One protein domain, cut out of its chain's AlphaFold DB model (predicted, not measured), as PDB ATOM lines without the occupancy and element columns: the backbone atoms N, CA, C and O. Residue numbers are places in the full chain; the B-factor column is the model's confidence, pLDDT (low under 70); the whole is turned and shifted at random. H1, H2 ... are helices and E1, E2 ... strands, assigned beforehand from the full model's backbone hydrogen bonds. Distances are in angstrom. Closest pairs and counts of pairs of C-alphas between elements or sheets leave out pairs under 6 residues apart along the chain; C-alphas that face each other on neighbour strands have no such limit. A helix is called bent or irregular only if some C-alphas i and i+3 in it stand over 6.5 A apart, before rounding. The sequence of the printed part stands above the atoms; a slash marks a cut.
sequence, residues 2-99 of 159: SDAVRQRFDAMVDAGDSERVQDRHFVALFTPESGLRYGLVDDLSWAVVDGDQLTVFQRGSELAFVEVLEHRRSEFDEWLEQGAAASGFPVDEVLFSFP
ATOM      1  N   SER A   2      19.591  17.151 -16.787       90.88
ATOM      2  CA  SER A   2      18.233  17.694 -16.690       90.88
ATOM      3  C   SER A   2      17.379  17.034 -15.605       90.88
ATOM      4  O   SER A   2      17.728  15.996 -15.035       90.88
ATOM      5  N   ASP A   3      16.196  17.614 -15.389       92.94
ATOM      6  CA  ASP A   3      15.138  17.035 -14.561       92.94
ATOM      7  C   ASP A   3      14.646  15.678 -15.094       92.94
ATOM      8  O   ASP A   3      14.200  14.844 -14.309       92.94
ATOM      9  N   ALA A   4      14.757  15.409 -16.403       92.75
ATOM     10  CA  ALA A   4      14.347  14.129 -16.982       92.75
ATOM     11  C   ALA A   4      15.286  12.991 -16.558       92.75
ATOM     12  O   ALA A   4      14.828  11.905 -16.202       92.75
ATOM     13  N   VAL A   5      16.599  13.250 -16.534       94.50
ATOM     14  CA  VAL A   5      17.586  12.299 -15.999       94.50
ATOM     15  C   VAL A   5      17.323  12.054 -14.517       94.50
ATOM     16  O   VAL A   5      17.270  10.904 -14.089       94.50
ATOM     17  N   ARG A   6      17.114  13.128 -13.743       97.69
ATOM     18  CA  ARG A   6      16.787  13.052 -12.313       97.69
ATOM     19  C   ARG A   6      15.560  12.180 -12.065       97.69
ATOM     20  O   ARG A   6      15.648  11.208 -11.328       97.69
ATOM     21  N   GLN A   7      14.453  12.486 -12.736       96.75
ATOM     22  CA  GLN A   7      13.209  11.735 -12.612       96.75
ATOM     23  C   GLN A   7      13.408  10.257 -12.954       96.75
ATOM     24  O   GLN A   7      12.851   9.389 -12.283       96.75
ATOM     25  N   ARG A   8      14.195   9.958 -13.995       97.25
ATOM     26  CA  ARG A   8      14.462   8.573 -14.369       97.25
ATOM     27  C   ARG A   8      15.309   7.848 -13.328       97.25
ATOM     28  O   ARG A   8      14.990   6.705 -13.016       97.25
ATOM     29  N   PHE A   9      16.337   8.499 -12.790       97.75
ATOM     30  CA  PHE A   9      17.188   7.933 -11.745       97.75
ATOM     31  C   PHE A   9      16.361   7.594 -10.504       97.75
ATOM     32  O   PHE A   9      16.389   6.458 -10.039       97.75
ATOM     33  N   ASP A  10      15.555   8.545 -10.030       97.62
ATOM     34  CA  ASP A  10      14.703   8.358  -8.855       97.62
ATOM     35  C   ASP A  10      13.680   7.229  -9.096       97.62
ATOM     36  O   ASP A  10      13.488   6.370  -8.241       97.62
ATOM     37  N   ALA A  11      13.110   7.136 -10.304       97.12
ATOM     38  CA  ALA A  11      12.215   6.036 -10.672       97.12
ATOM     39  C   ALA A  11      12.902   4.657 -10.671       97.12
ATOM     40  O   ALA A  11      12.255   3.660 -10.353       97.12
ATOM     41  N   MET A  12      14.189   4.572 -11.032       96.69
ATOM     42  CA  MET A  12      14.961   3.324 -10.933       96.69
ATOM     43  C   MET A  12      15.241   2.955  -9.476       96.69
ATOM     44  O   MET A  12      15.145   1.784  -9.113       96.69
ATOM     45  N   VAL A  13      15.545   3.946  -8.636       96.75
ATOM     46  CA  VAL A  13      15.716   3.749  -7.191       96.75
ATOM     47  C   VAL A  13      14.426   3.224  -6.560       96.75
ATOM     48  O   VAL A  13      14.457   2.203  -5.874       96.75
ATOM     49  N   ASP A  14      13.289   3.857  -6.852       96.75
ATOM     50  CA  ASP A  14      11.976   3.460  -6.333       96.75
ATOM     51  C   ASP A  14      11.548   2.061  -6.813       96.75
ATOM     52  O   ASP A  14      10.881   1.327  -6.081       96.75
ATOM     53  N   ALA A  15      11.946   1.671  -8.029       95.75
ATOM     54  CA  ALA A  15      11.690   0.343  -8.588       95.75
ATOM     55  C   ALA A  15      12.620  -0.755  -8.033       95.75
ATOM     56  O   ALA A  15      12.341  -1.939  -8.224       95.75
ATOM     57  N   GLY A  16      13.699  -0.386  -7.332       93.69
ATOM     58  CA  GLY A  16      14.728  -1.324  -6.876       93.69
ATOM     59  C   GLY A  16      15.715  -1.753  -7.968       93.69
ATOM     60  O   GLY A  16      16.458  -2.709  -7.761       93.69
ATOM     61  N   ASP A  17      15.751  -1.039  -9.096       93.31
ATOM     62  CA  ASP A  17      16.650  -1.290 -10.234       93.31
ATOM     63  C   ASP A  17      18.034  -0.629 -10.056       93.31
ATOM     64  O   ASP A  17      18.900  -0.723 -10.925       93.31
ATOM     65  N   SER A  18      18.254   0.064  -8.934       95.38
ATOM     66  CA  SER A  18      19.556   0.607  -8.533       95.38
ATOM     67  C   SER A  18      20.280  -0.322  -7.558       95.38
ATOM     68  O   SER A  18      19.655  -0.918  -6.678       95.38
ATOM     69  N   GLU A  19      21.605  -0.331  -7.604       95.44
ATOM     70  CA  GLU A  19      22.439  -1.012  -6.618       95.44
ATOM     71  C   GLU A  19      22.749  -0.119  -5.411       95.44
ATOM     72  O   GLU A  19      22.758   1.106  -5.518       95.44
ATOM     73  N   ARG A  20      23.049  -0.725  -4.254       96.06
ATOM     74  CA  ARG A  20      23.554  -0.012  -3.070       96.06
ATOM     75  C   ARG A  20      25.050  -0.268  -2.914       96.06
ATOM     76  O   ARG A  20      25.443  -1.393  -2.622       96.06
ATOM     77  N   VAL A  21      25.866   0.776  -3.052       96.00
ATOM     78  CA  VAL A  21      27.331   0.710  -2.899       96.00
ATOM     79  C   VAL A  21      27.777   1.831  -1.964       96.00
ATOM     80  O   VAL A  21      27.485   2.993  -2.225       96.00
ATOM     81  N   GLN A  22      28.455   1.494  -0.861       93.19
ATOM     82  CA  GLN A  22      28.938   2.468   0.140       93.19
ATOM     83  C   GLN A  22      27.881   3.516   0.543       93.19
ATOM     84  O   GLN A  22      28.122   4.719   0.514       93.19
ATOM     85  N   ASP A  23      26.681   3.040   0.879       92.44
ATOM     86  CA  ASP A  23      25.520   3.854   1.265       92.44
ATOM     87  C   ASP A  23      24.940   4.791   0.185       92.44
ATOM     88  O   ASP A  23      24.057   5.604   0.484       92.44
ATOM     89  N   ARG A  24      25.327   4.618  -1.080       96.88
ATOM     90  CA  ARG A  24      24.799   5.360  -2.234       96.88
ATOM     91  C   ARG A  24      24.018   4.457  -3.178       96.88
ATOM     92  O   ARG A  24      24.326   3.270  -3.287       96.88
ATOM     93  N   HIS A  25      23.010   5.007  -3.853       97.75
ATOM     94  CA  HIS A  25      22.433   4.348  -5.018       97.75
ATOM     95  C   HIS A  25      23.368   4.515  -6.205       97.75
ATOM     96  O   HIS A  25      23.897   5.601  -6.444       97.75
ATOM     97  N   PHE A  26      23.558   3.429  -6.942       98.00
ATOM     98  CA  PHE A  26      24.384   3.373  -8.132       98.00
ATOM     99  C   PHE A  26      23.594   2.727  -9.266       98.00
ATOM    100  O   PHE A  26      23.009   1.656  -9.100       98.00
ATOM    101  N   VAL A  27      23.587   3.383 -10.421       97.81
ATOM    102  CA  VAL A  27      23.030   2.838 -11.658       97.81
ATOM    103  C   VAL A  27      24.177   2.643 -12.635       97.81
ATOM    104  O   VAL A  27      24.706   3.617 -13.173       97.81
ATOM    105  N   ALA A  28      24.565   1.382 -12.837       97.25
ATOM    106  CA  ALA A  28      25.577   1.002 -13.812       97.25
ATOM    107  C   ALA A  28      25.070   1.273 -15.235       97.25
ATOM    108  O   ALA A  28      23.964   0.874 -15.597       97.25
ATOM    109  N   LEU A  29      25.897   1.927 -16.045       97.50
ATOM    110  CA  LEU A  29      25.632   2.181 -17.457       97.50
ATOM    111  C   LEU A  29      26.437   1.231 -18.344       97.50
ATOM    112  O   LEU A  29      25.908   0.722 -19.325       97.50
ATOM    113  N   PHE A  30      27.688   0.944 -17.989       97.00
ATOM    114  CA  PHE A  30      28.502  -0.027 -18.716       97.00
ATOM    115  C   PHE A  30      29.556  -0.678 -17.817       97.00
ATOM    116  O   PHE A  30      29.913  -0.150 -16.759       97.00
ATOM    117  N   THR A  31      30.059  -1.823 -18.278       96.38
ATOM    118  CA  THR A  31      31.066  -2.635 -17.588       96.38
ATOM    119  C   THR A  31      32.068  -3.166 -18.618       96.38
ATOM    120  O   THR A  31      31.703  -4.070 -19.376       96.38
ATOM    121  N   PRO A  32      33.298  -2.624 -18.697       92.69
ATOM    122  CA  PRO A  32      34.358  -3.169 -19.542       92.69
ATOM    123  C   PRO A  32      34.821  -4.560 -19.086       92.69
ATOM    124  O   PRO A  32      34.413  -5.072 -18.041       92.69
ATOM    125  N   GLU A  33      35.723  -5.170 -19.858       91.12
ATOM    126  CA  GLU A  33      36.253  -6.515 -19.578       91.12
ATOM    127  C   GLU A  33      37.013  -6.620 -18.244       91.12
ATOM    128  O   GLU A  33      37.104  -7.711 -17.681       91.12
ATOM    129  N   SER A  34      37.521  -5.504 -17.707       91.69
ATOM    130  CA  SER A  34      38.139  -5.454 -16.374       91.69
ATOM    131  C   SER A  34      37.169  -5.770 -15.235       91.69
ATOM    132  O   SER A  34      37.604  -6.126 -14.140       91.69
ATOM    133  N   GLY A  35      35.863  -5.633 -15.479       94.56
ATOM    134  CA  GLY A  35      34.824  -5.729 -14.461       94.56
ATOM    135  C   GLY A  35      34.563  -4.426 -13.702       94.56
ATOM    136  O   GLY A  35      33.673  -4.419 -12.848       94.56
ATOM    137  N   LEU A  36      35.274  -3.331 -14.008       96.44
ATOM    138  CA  LEU A  36      34.946  -2.010 -13.473       96.44
ATOM    139  C   LEU A  36      33.570  -1.572 -13.975       96.44
ATOM    140  O   LEU A  36      33.243  -1.713 -15.149       96.44
ATOM    141  N   ARG A  37      32.732  -1.052 -13.082       97.12
ATOM    142  CA  ARG A  37      31.362  -0.649 -13.428       97.12
ATOM    143  C   ARG A  37      31.256   0.853 -13.380       97.12
ATOM    144  O   ARG A  37      31.504   1.452 -12.339       97.12
ATOM    145  N   TYR A  38      30.845   1.457 -14.480       98.00
ATOM    146  CA  TYR A  38      30.757   2.904 -14.611       98.00
ATOM    147  C   TYR A  38      29.302   3.321 -14.708       98.00
ATOM    148  O   TYR A  38      28.501   2.676 -15.387       98.00
ATOM    149  N   GLY A  39      28.947   4.403 -14.033       98.00
ATOM    150  CA  GLY A  39      27.557   4.809 -13.950       98.00
ATOM    151  C   GLY A  39      27.341   6.090 -13.172       98.00
ATOM    152  O   GLY A  39      28.266   6.878 -12.968       98.00
ATOM    153  N   LEU A  40      26.099   6.281 -12.741       98.19
ATOM    154  CA  LEU A  40      25.657   7.467 -12.016       98.19
ATOM    155  C   LEU A  40      25.301   7.119 -10.573       98.19
ATOM    156  O   LEU A  40      24.802   6.029 -10.288       98.19
ATOM    157  N   VAL A  41      25.530   8.074  -9.675       97.81
ATOM    158  CA  VAL A  41      25.133   8.002  -8.259       97.81
ATOM    159  C   VAL A  41      24.033   9.013  -7.922       97.81
ATOM    160  O   VAL A  41      23.580   9.751  -8.791       97.81
ATOM    161  N   ASP A  42      23.594   9.070  -6.659       95.12
ATOM    162  CA  ASP A  42      22.405   9.827  -6.216       95.12
ATOM    163  C   ASP A  42      22.382  11.308  -6.634       95.12
ATOM    164  O   ASP A  42      21.327  11.879  -6.876       95.12
ATOM    165  N   ASP A  43      23.531  11.970  -6.726       95.50
ATOM    166  CA  ASP A  43      23.641  13.376  -7.138       95.50
ATOM    167  C   ASP A  43      23.816  13.540  -8.658       95.50
ATOM    168  O   ASP A  43      24.011  14.654  -9.136       95.50
ATOM    169  N   LEU A  44      23.659  12.448  -9.413       96.50
ATOM    170  CA  LEU A  44      23.936  12.313 -10.844       96.50
ATOM    171  C   LEU A  44      25.401  12.577 -11.214       96.50
ATOM    172  O   LEU A  44      25.704  12.921 -12.355       96.50
ATOM    173  N   SER A  45      26.317  12.410 -10.260       97.06
ATOM    174  CA  SER A  45      27.745  12.425 -10.558       97.06
ATOM    175  C   SER A  45      28.168  11.095 -11.171       97.06
ATOM    176  O   SER A  45      27.626  10.040 -10.833       97.06
ATOM    177  N   TRP A  46      29.169  11.141 -12.044       98.06
ATOM    178  CA  TRP A  46      29.798   9.933 -12.562       98.06
ATOM    179  C   TRP A  46      30.551   9.204 -11.458       98.06
ATOM    180  O   TRP A  46      31.213   9.831 -10.635       98.06
ATOM    181  N   ALA A  47      30.469   7.882 -11.443       98.12
ATOM    182  CA  ALA A  47      31.206   7.040 -10.519       98.12
ATOM    183  C   ALA A  47      31.698   5.770 -11.213       98.12
ATOM    184  O   ALA A  47      31.089   5.298 -12.176       98.12
ATOM    185  N   VAL A  48      32.785   5.221 -10.684       98.00
ATOM    186  CA  VAL A  48      33.270   3.879 -10.994       98.00
ATOM    187  C   VAL A  48      33.197   3.022  -9.737       98.00
ATOM    188  O   VAL A  48      33.486   3.496  -8.633       98.00
ATOM    189  N   VAL A  49      32.789   1.769  -9.898       98.06
ATOM    190  CA  VAL A  49      32.758   0.767  -8.838       98.06
ATOM    191  C   VAL A  49      33.727  -0.364  -9.169       98.06
ATOM    192  O   VAL A  49      33.592  -1.010 -10.209       98.06
ATOM    193  N   ASP A  50      34.657  -0.619  -8.249       95.94
ATOM    194  CA  ASP A  50      35.588  -1.752  -8.253       95.94
ATOM    195  C   ASP A  50      35.281  -2.656  -7.050       95.94
ATOM    196  O   ASP A  50      35.538  -2.294  -5.898       95.94
ATOM    197  N   GLY A  51      34.636  -3.800  -7.293       92.19
ATOM    198  CA  GLY A  51      34.073  -4.627  -6.223       92.19
ATOM    199  C   GLY A  51      33.072  -3.841  -5.367       92.19
ATOM    200  O   GLY A  51      32.010  -3.456  -5.860       92.19
ATOM    201  N   ASP A  52      33.441  -3.585  -4.107       91.12
ATOM    202  CA  ASP A  52      32.658  -2.812  -3.127       91.12
ATOM    203  C   ASP A  52      33.148  -1.356  -2.971       91.12
ATOM    204  O   ASP A  52      32.647  -0.600  -2.130       91.12
ATOM    205  N   GLN A  53      34.162  -0.949  -3.740       96.00
ATOM    206  CA  GLN A  53      34.730   0.392  -3.685       96.00
ATOM    207  C   GLN A  53      34.050   1.310  -4.699       96.00
ATOM    208  O   GLN A  53      34.157   1.094  -5.900       96.00
ATOM    209  N   LEU A  54      33.408   2.375  -4.214       97.38
ATOM    210  CA  LEU A  54      32.815   3.421  -5.044       97.38
ATOM    211  C   LEU A  54      33.763   4.620  -5.122       97.38
ATOM    212  O   LEU A  54      34.124   5.208  -4.103       97.38
ATOM    213  N   THR A  55      34.123   5.026  -6.335       97.75
ATOM    214  CA  THR A  55      34.895   6.246  -6.583       97.75
ATOM    215  C   THR A  55      34.080   7.192  -7.449       97.75
ATOM    216  O   THR A  55      33.886   6.963  -8.638       97.75
ATOM    217  N   VAL A  56      33.592   8.269  -6.840       97.38
ATOM    218  CA  VAL A  56      32.877   9.342  -7.540       97.38
ATOM    219  C   VAL A  56      33.891  10.218  -8.259       97.38
ATOM    220  O   VAL A  56      34.920  10.554  -7.678       97.38
ATOM    221  N   PHE A  57      33.595  10.603  -9.497       96.38
ATOM    222  CA  PHE A  57      34.408  11.514 -10.280       96.38
ATOM    223  C   PHE A  57      34.465  12.886  -9.607       96.38
ATOM    224  O   PHE A  57      33.468  13.603  -9.506       96.38
ATOM    225  N   GLN A  58      35.653  13.257  -9.157       93.75
ATOM    226  CA  GLN A  58      35.964  14.548  -8.571       93.75
ATOM    227  C   GLN A  58      37.449  14.845  -8.762       93.75
ATOM    228  O   GLN A  58      38.229  13.985  -9.179       93.75
ATOM    229  N   ARG A  59      37.858  16.061  -8.389       86.56
ATOM    230  CA  ARG A  59      39.265  16.438  -8.466       86.56
ATOM    231  C   ARG A  59      40.140  15.489  -7.640       86.56
ATOM    232  O   ARG A  59      39.955  15.390  -6.428       86.56
ATOM    233  N   GLY A  60      41.114  14.849  -8.274       86.50
ATOM    234  CA  GLY A  60      42.032  13.882  -7.666       86.50
ATOM    235  C   GLY A  60      41.611  12.411  -7.780       86.50
ATOM    236  O   GLY A  60      42.380  11.546  -7.361       86.50
ATOM    237  N   SER A  61      40.431  12.101  -8.329       90.50
ATOM    238  CA  SER A  61      39.963  10.725  -8.560       90.50
ATOM    239  C   SER A  61      39.904  10.340 -10.042       90.50
ATOM    240  O   SER A  61      39.440   9.253 -10.378       90.50
ATOM    241  N   GLU A  62      40.348  11.216 -10.939       91.62
ATOM    242  CA  GLU A  62      40.233  11.066 -12.393       91.62
ATOM    243  C   GLU A  62      41.005   9.843 -12.891       91.62
ATOM    244  O   GLU A  62      40.594   9.188 -13.844       91.62
ATOM    245  N   LEU A  63      42.086   9.474 -12.195       87.94
ATOM    246  CA  LEU A  63      42.856   8.269 -12.502       87.94
ATOM    247  C   LEU A  63      42.048   6.974 -12.359       87.94
ATOM    248  O   LEU A  63      42.415   5.985 -12.978       87.94
ATOM    249  N   ALA A  64      40.942   6.966 -11.609       92.50
ATOM    250  CA  ALA A  64      40.050   5.808 -11.543       92.50
ATOM    251  C   ALA A  64      39.244   5.599 -12.842       92.50
ATOM    252  O   ALA A  64      38.640   4.551 -13.020       92.50
ATOM    253  N   PHE A  65      39.246   6.582 -13.750       95.81
ATOM    254  CA  PHE A  65      38.490   6.565 -15.004       95.81
ATOM    255  C   PHE A  65      39.380   6.415 -16.241       95.81
ATOM    256  O   PHE A  65      38.864   6.385 -17.351       95.81
ATOM    257  N   VAL A  66      40.707   6.328 -16.099       93.38
ATOM    258  CA  VAL A  66      41.628   6.310 -17.257       93.38
ATOM    259  C   VAL A  66      41.466   5.084 -18.147       93.38
ATOM    260  O   VAL A  66      41.811   5.156 -19.323       93.38
ATOM    261  N   GLU A  67      40.921   3.991 -17.611       93.88
ATOM    262  CA  GLU A  67      40.658   2.758 -18.357       93.88
ATOM    263  C   GLU A  67      39.750   3.005 -19.570       93.88
ATOM    264  O   GLU A  67      39.930   2.392 -20.616       93.88
ATOM    265  N   VAL A  68      38.827   3.973 -19.502       94.75
ATOM    266  CA  VAL A  68      37.951   4.288 -20.646       94.75
ATOM    267  C   VAL A  68      38.742   4.706 -21.896       94.75
ATOM    268  O   VAL A  68      38.247   4.586 -23.017       94.75
ATOM    269  N   LEU A  69      39.986   5.171 -21.722       95.00
ATOM    270  CA  LEU A  69      40.893   5.549 -22.809       95.00
ATOM    271  C   LEU A  69      41.642   4.366 -23.426       95.00
ATOM    272  O   LEU A  69      42.286   4.538 -24.463       95.00
ATOM    273  N   GLU A  70      41.583   3.187 -22.808       93.44
ATOM    274  CA  GLU A  70      42.124   1.947 -23.374       93.44
ATOM    275  C   GLU A  70      41.256   1.434 -24.533       93.44
ATOM    276  O   GLU A  70      41.720   0.670 -25.382       93.44
ATOM    277  N   HIS A  71      40.024   1.937 -24.627       94.00
ATOM    278  CA  HIS A  71      39.087   1.653 -25.703       94.00
ATOM    279  C   HIS A  71      39.042   2.780 -26.732       94.00
ATOM    280  O   HIS A  71      39.385   3.939 -26.473       94.00
ATOM    281  N   ARG A  72      38.593   2.451 -27.947       93.94
ATOM    282  CA  ARG A  72      38.350   3.480 -28.965       93.94
ATOM    283  C   ARG A  72      37.214   4.379 -28.498       93.94
ATOM    284  O   ARG A  72      36.211   3.887 -27.994       93.94
ATOM    285  N   ARG A  73      37.322   5.683 -28.764       95.06
ATOM    286  CA  ARG A  73      36.285   6.640 -28.363       95.06
ATOM    287  C   ARG A  73      34.883   6.251 -28.847       95.06
ATOM    288  O   ARG A  73      33.941   6.326 -28.075       95.06
ATOM    289  N   SER A  74      34.764   5.772 -30.086       95.12
ATOM    290  CA  SER A  74      33.480   5.330 -30.647       95.12
ATOM    291  C   SER A  74      32.869   4.142 -29.902       95.12
ATOM    292  O   SER A  74      31.663   4.065 -29.760       95.12
ATOM    293  N   GLU A  75      33.702   3.216 -29.430       94.81
ATOM    294  CA  GLU A  75      33.255   2.032 -28.692       94.81
ATOM    295  C   GLU A  75      32.776   2.412 -27.288       94.81
ATOM    296  O   GLU A  75      31.732   1.951 -26.842       94.81
ATOM    297  N   PHE A  76      33.488   3.333 -26.634       95.88
ATOM    298  CA  PHE A  76      33.042   3.925 -25.378       95.88
ATOM    299  C   PHE A  76      31.700   4.661 -25.524       95.88
ATOM    300  O   PHE A  76      30.797   4.447 -24.716       95.88
ATOM    301  N   ASP A  77      31.551   5.495 -26.558       95.88
ATOM    302  CA  ASP A  77      30.293   6.200 -26.819       95.88
ATOM    303  C   ASP A  77      29.153   5.195 -27.082       95.88
ATOM    304  O   ASP A  77      28.083   5.321 -26.492       95.88
ATOM    305  N   GLU A  78      29.391   4.134 -27.863       96.62
ATOM    306  CA  GLU A  78      28.412   3.061 -28.102       96.62
ATOM    307  C   GLU A  78      27.973   2.361 -26.804       96.62
ATOM    308  O   GLU A  78      26.786   2.064 -26.632       96.62
ATOM    309  N   TRP A  79      28.892   2.102 -25.869       96.69
ATOM    310  CA  TRP A  79      28.544   1.530 -24.566       96.69
ATOM    311  C   TRP A  79      27.691   2.470 -23.728       96.69
ATOM    312  O   TRP A  79      26.714   2.029 -23.120       96.69
ATOM    313  N   LEU A  80      28.026   3.760 -23.716       96.50
ATOM    314  CA  LEU A  80      27.232   4.767 -23.023       96.50
ATOM    315  C   LEU A  80      25.830   4.896 -23.613       96.50
ATOM    316  O   LEU A  80      24.861   4.947 -22.856       96.50
ATOM    317  N   GLU A  81      25.707   4.908 -24.939       97.56
ATOM    318  CA  GLU A  81      24.418   4.950 -25.632       97.56
ATOM    319  C   GLU A  81      23.547   3.753 -25.262       97.56
ATOM    320  O   GLU A  81      22.385   3.916 -24.882       97.56
ATOM    321  N   GLN A  82      24.115   2.548 -25.328       97.88
ATOM    322  CA  GLN A  82      23.410   1.311 -25.000       97.88
ATOM    323  C   GLN A  82      23.006   1.271 -23.525       97.88
ATOM    324  O   GLN A  82      21.860   0.946 -23.216       97.88
ATOM    325  N   GLY A  83      23.912   1.652 -22.623       97.56
ATOM    326  CA  GLY A  83      23.667   1.720 -21.185       97.56
ATOM    327  C   GLY A  83      22.578   2.717 -20.811       97.56
ATOM    328  O   GLY A  83      21.659   2.398 -20.049       97.56
ATOM    329  N   ALA A  84      22.641   3.918 -21.389       97.31
ATOM    330  CA  ALA A  84      21.639   4.958 -21.200       97.31
ATOM    331  C   ALA A  84      20.273   4.514 -21.732       97.31
ATOM    332  O   ALA A  84      19.279   4.612 -21.011       97.31
ATOM    333  N   ALA A  85      20.223   3.965 -22.949       97.69
ATOM    334  CA  ALA A  85      18.990   3.484 -23.564       97.69
ATOM    335  C   ALA A  85      18.361   2.328 -22.771       97.69
ATOM    336  O   ALA A  85      17.157   2.350 -22.514       97.69
ATOM    337  N   ALA A  86      19.163   1.354 -22.330       96.94
ATOM    338  CA  ALA A  86      18.705   0.235 -21.505       96.94
ATOM    339  C   ALA A  86      18.163   0.706 -20.149       96.94
ATOM    340  O   ALA A  86      17.151   0.201 -19.666       96.94
ATOM    341  N   SER A  87      18.795   1.729 -19.574       95.94
ATOM    342  CA  SER A  87      18.353   2.354 -18.330       95.94
ATOM    343  C   SER A  87      17.203   3.340 -18.536       95.94
ATOM    344  O   SER A  87      16.638   3.814 -17.558       95.94
ATOM    345  N   GLY A  88      16.800   3.647 -19.773       96.50
ATOM    346  CA  GLY A  88      15.744   4.613 -20.093       96.50
ATOM    347  C   GLY A  88      16.128   6.077 -19.855       96.50
ATOM    348  O   GLY A  88      15.242   6.924 -19.739       96.50
ATOM    349  N   PHE A  89      17.421   6.385 -19.744       97.38
ATOM    350  CA  PHE A  89      17.906   7.760 -19.672       97.38
ATOM    351  C   PHE A  89      17.886   8.430 -21.056       97.38
ATOM    352  O   PHE A  89      18.049   7.754 -22.075       97.38
ATOM    353  N   PRO A  90      17.748   9.768 -21.119       97.12
ATOM    354  CA  PRO A  90      18.042  10.522 -22.333       97.12
ATOM    355  C   PRO A  90      19.505  10.307 -22.755       97.12
ATOM    356  O   PRO A  90      20.424  10.758 -22.072       97.12
ATOM    357  N   VAL A  91      19.713   9.611 -23.876       96.50
ATOM    358  CA  VAL A  91      21.036   9.179 -24.363       96.50
ATOM    359  C   VAL A  91      22.005  10.351 -24.512       96.50
ATOM    360  O   VAL A  91      23.080  10.332 -23.913       96.50
ATOM    361  N   ASP A  92      21.592  11.399 -25.229       95.38
ATOM    362  CA  ASP A  92      22.422  12.582 -25.467       95.38
ATOM    363  C   ASP A  92      22.881  13.224 -24.152       95.38
ATOM    364  O   ASP A  92      24.042  13.593 -24.000       95.38
ATOM    365  N   GLU A  93      21.995  13.326 -23.160       95.75
ATOM    366  CA  GLU A  93      22.356  13.930 -21.878       95.75
ATOM    367  C   GLU A  93      23.376  13.104 -21.104       95.75
ATOM    368  O   GLU A  93      24.260  13.680 -20.471       95.75
ATOM    369  N   VAL A  94      23.267  11.775 -21.144       96.44
ATOM    370  CA  VAL A  94      24.245  10.889 -20.505       96.44
ATOM    371  C   VAL A  94      25.592  11.015 -21.209       96.44
ATOM    372  O   VAL A  94      26.586  11.291 -20.536       96.44
ATOM    373  N   LEU A  95      25.624  10.922 -22.541       94.88
ATOM    374  CA  LEU A  95      26.845  11.087 -23.333       94.88
ATOM    375  C   LEU A  95      27.550  12.416 -23.043       94.88
ATOM    376  O   LEU A  95      28.733  12.434 -22.706       94.88
ATOM    377  N   PHE A  96      26.820  13.534 -23.112       93.19
ATOM    378  CA  PHE A  96      27.391  14.865 -22.882       93.19
ATOM    379  C   PHE A  96      27.708  15.155 -21.412       93.19
ATOM    380  O   PHE A  96      28.416  16.120 -21.127       93.19
ATOM    381  N   SER A  97      27.194  14.356 -20.473       95.38
ATOM    382  CA  SER A  97      27.514  14.506 -19.051       95.38
ATOM    383  C   SER A  97      28.841  13.870 -18.650       95.38
ATOM    384  O   SER A  97      29.344  14.200 -17.576       95.38
ATOM    385  N   PHE A  98      29.386  12.945 -19.452       96.19
ATOM    386  CA  PHE A  98      30.642  12.286 -19.108       96.19
ATOM    387  C   PHE A  98      31.774  13.327 -19.046       96.19
ATOM    388  O   PHE A  98      31.948  14.083 -20.009       96.19
ATOM    389  N   PRO A  99      32.556  13.388 -17.948       95.06
ATOM    390  CA  PRO A  99      33.507  14.468 -17.674       95.06
ATOM    391  C   PRO A  99      34.811  14.306 -18.471       95.06
ATOM    392  O   PRO A  99      35.912  14.208 -17.927       95.06
TER     393      PRO A  99
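What this domain is: This is residues 2 to 99 of the 159 residues of an uncharacterized protein of Deltaproteobacteria bacterium (UniProt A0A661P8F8). A five-stranded antiparallel sheet is curled like part of a barrel, folded back on itself so that E1 and E2 face E4 and E5 across the hinge strand E3. H3, the longest helix, packs along the E2 side of this curled sheet, with the short H4 packed on H3; H1 stands at one end of the domain, grazing the sheet with its residues 9 to 13, and H2 stands at the other end by E4 and E5. The printed part has 98 residues, with four named helices and five named strands in the order H1 E1 E2 E3 E4 E5 H2 H3 H4; the class is mixed, helices and strands. The sheet order is E1 E2 E3 E4 E5, a meander, each strand the antiparallel neighbour of the one before. The whole is compact and rounded, with a radius of gyration of the C-alphas of 12.6 A and spans of 34 by 28 by 24 A.

Where its parts are: The sheet holds E1, residues 19 to 21, E2, residues 24 to 30 and 17.7 A long, E3, residues 37 to 41, E4, residues 46 to 50 and 13.7 A, and E5, residues 53 to 56. H1, residues 3 to 15, is 18.1 A long and begins at C-alpha 3 (15.138, 17.035, -14.561). H2, residues 62 to 70, is 14.4 A long and irregular, with C-alphas 64 and 67 7.5 A apart. H3, residues 73 to 87, is 21.0 A long. H4, residues 91 to 97, ends at C-alpha 97 (27.514, 14.506, -19.051).

How they stand to each other: The strongly twisted sheet is made of hairpins: E1 and E2 (N 19 to O 26, 2.9 A), E2 and E3 (N 29 to O 38, 2.8 A), E3 and E4 (N 49 to O 37, 2.8 A), E4 and E5 (N 55 to O 48, 2.8 A). E2 is staggered, pairing with E1 over residues 24 to 26 and with E3 over 26 to 30. The closest C-alphas of the edge strands E1 and E5, Val 21 and Leu 54, are 6.5 A apart. H3 is on the sheet at a height of 6.0 A, over none of the strands, though only just, as 2 of its C-alphas fall on E2; the closest C-alphas of H3 and E2, Gly 83 and Leu 29, are 4.2 A apart. H4 touches H3, closest at the C-alphas of Val 91 and Ala 84, 5.3 A, at a steep tilt of 60 degrees, opposite ways. H2 is on the sheet at a height of 10.4 A; its closest C-alpha to E4 is Ala 64, 7.1 A from that of Val 48. H1 only grazes the sheet with residues 9 to 13, and H1 and H2 are apart. Every O i to N i+4 pair is within hydrogen-bond range in H1, H3 and H4; in H2 0 of 5 are, beside 4 of 6 O i to N i+3 pairs.

The domain as a whole: The two C-alphas farthest apart, those of Asp 14 and Arg 72, are 34.8 A apart. The printed part has no cut, and of its links E2 to E3 is short and the others are tight. The mean pLDDT of the printed part is 95.4, and no printed residue is under 70.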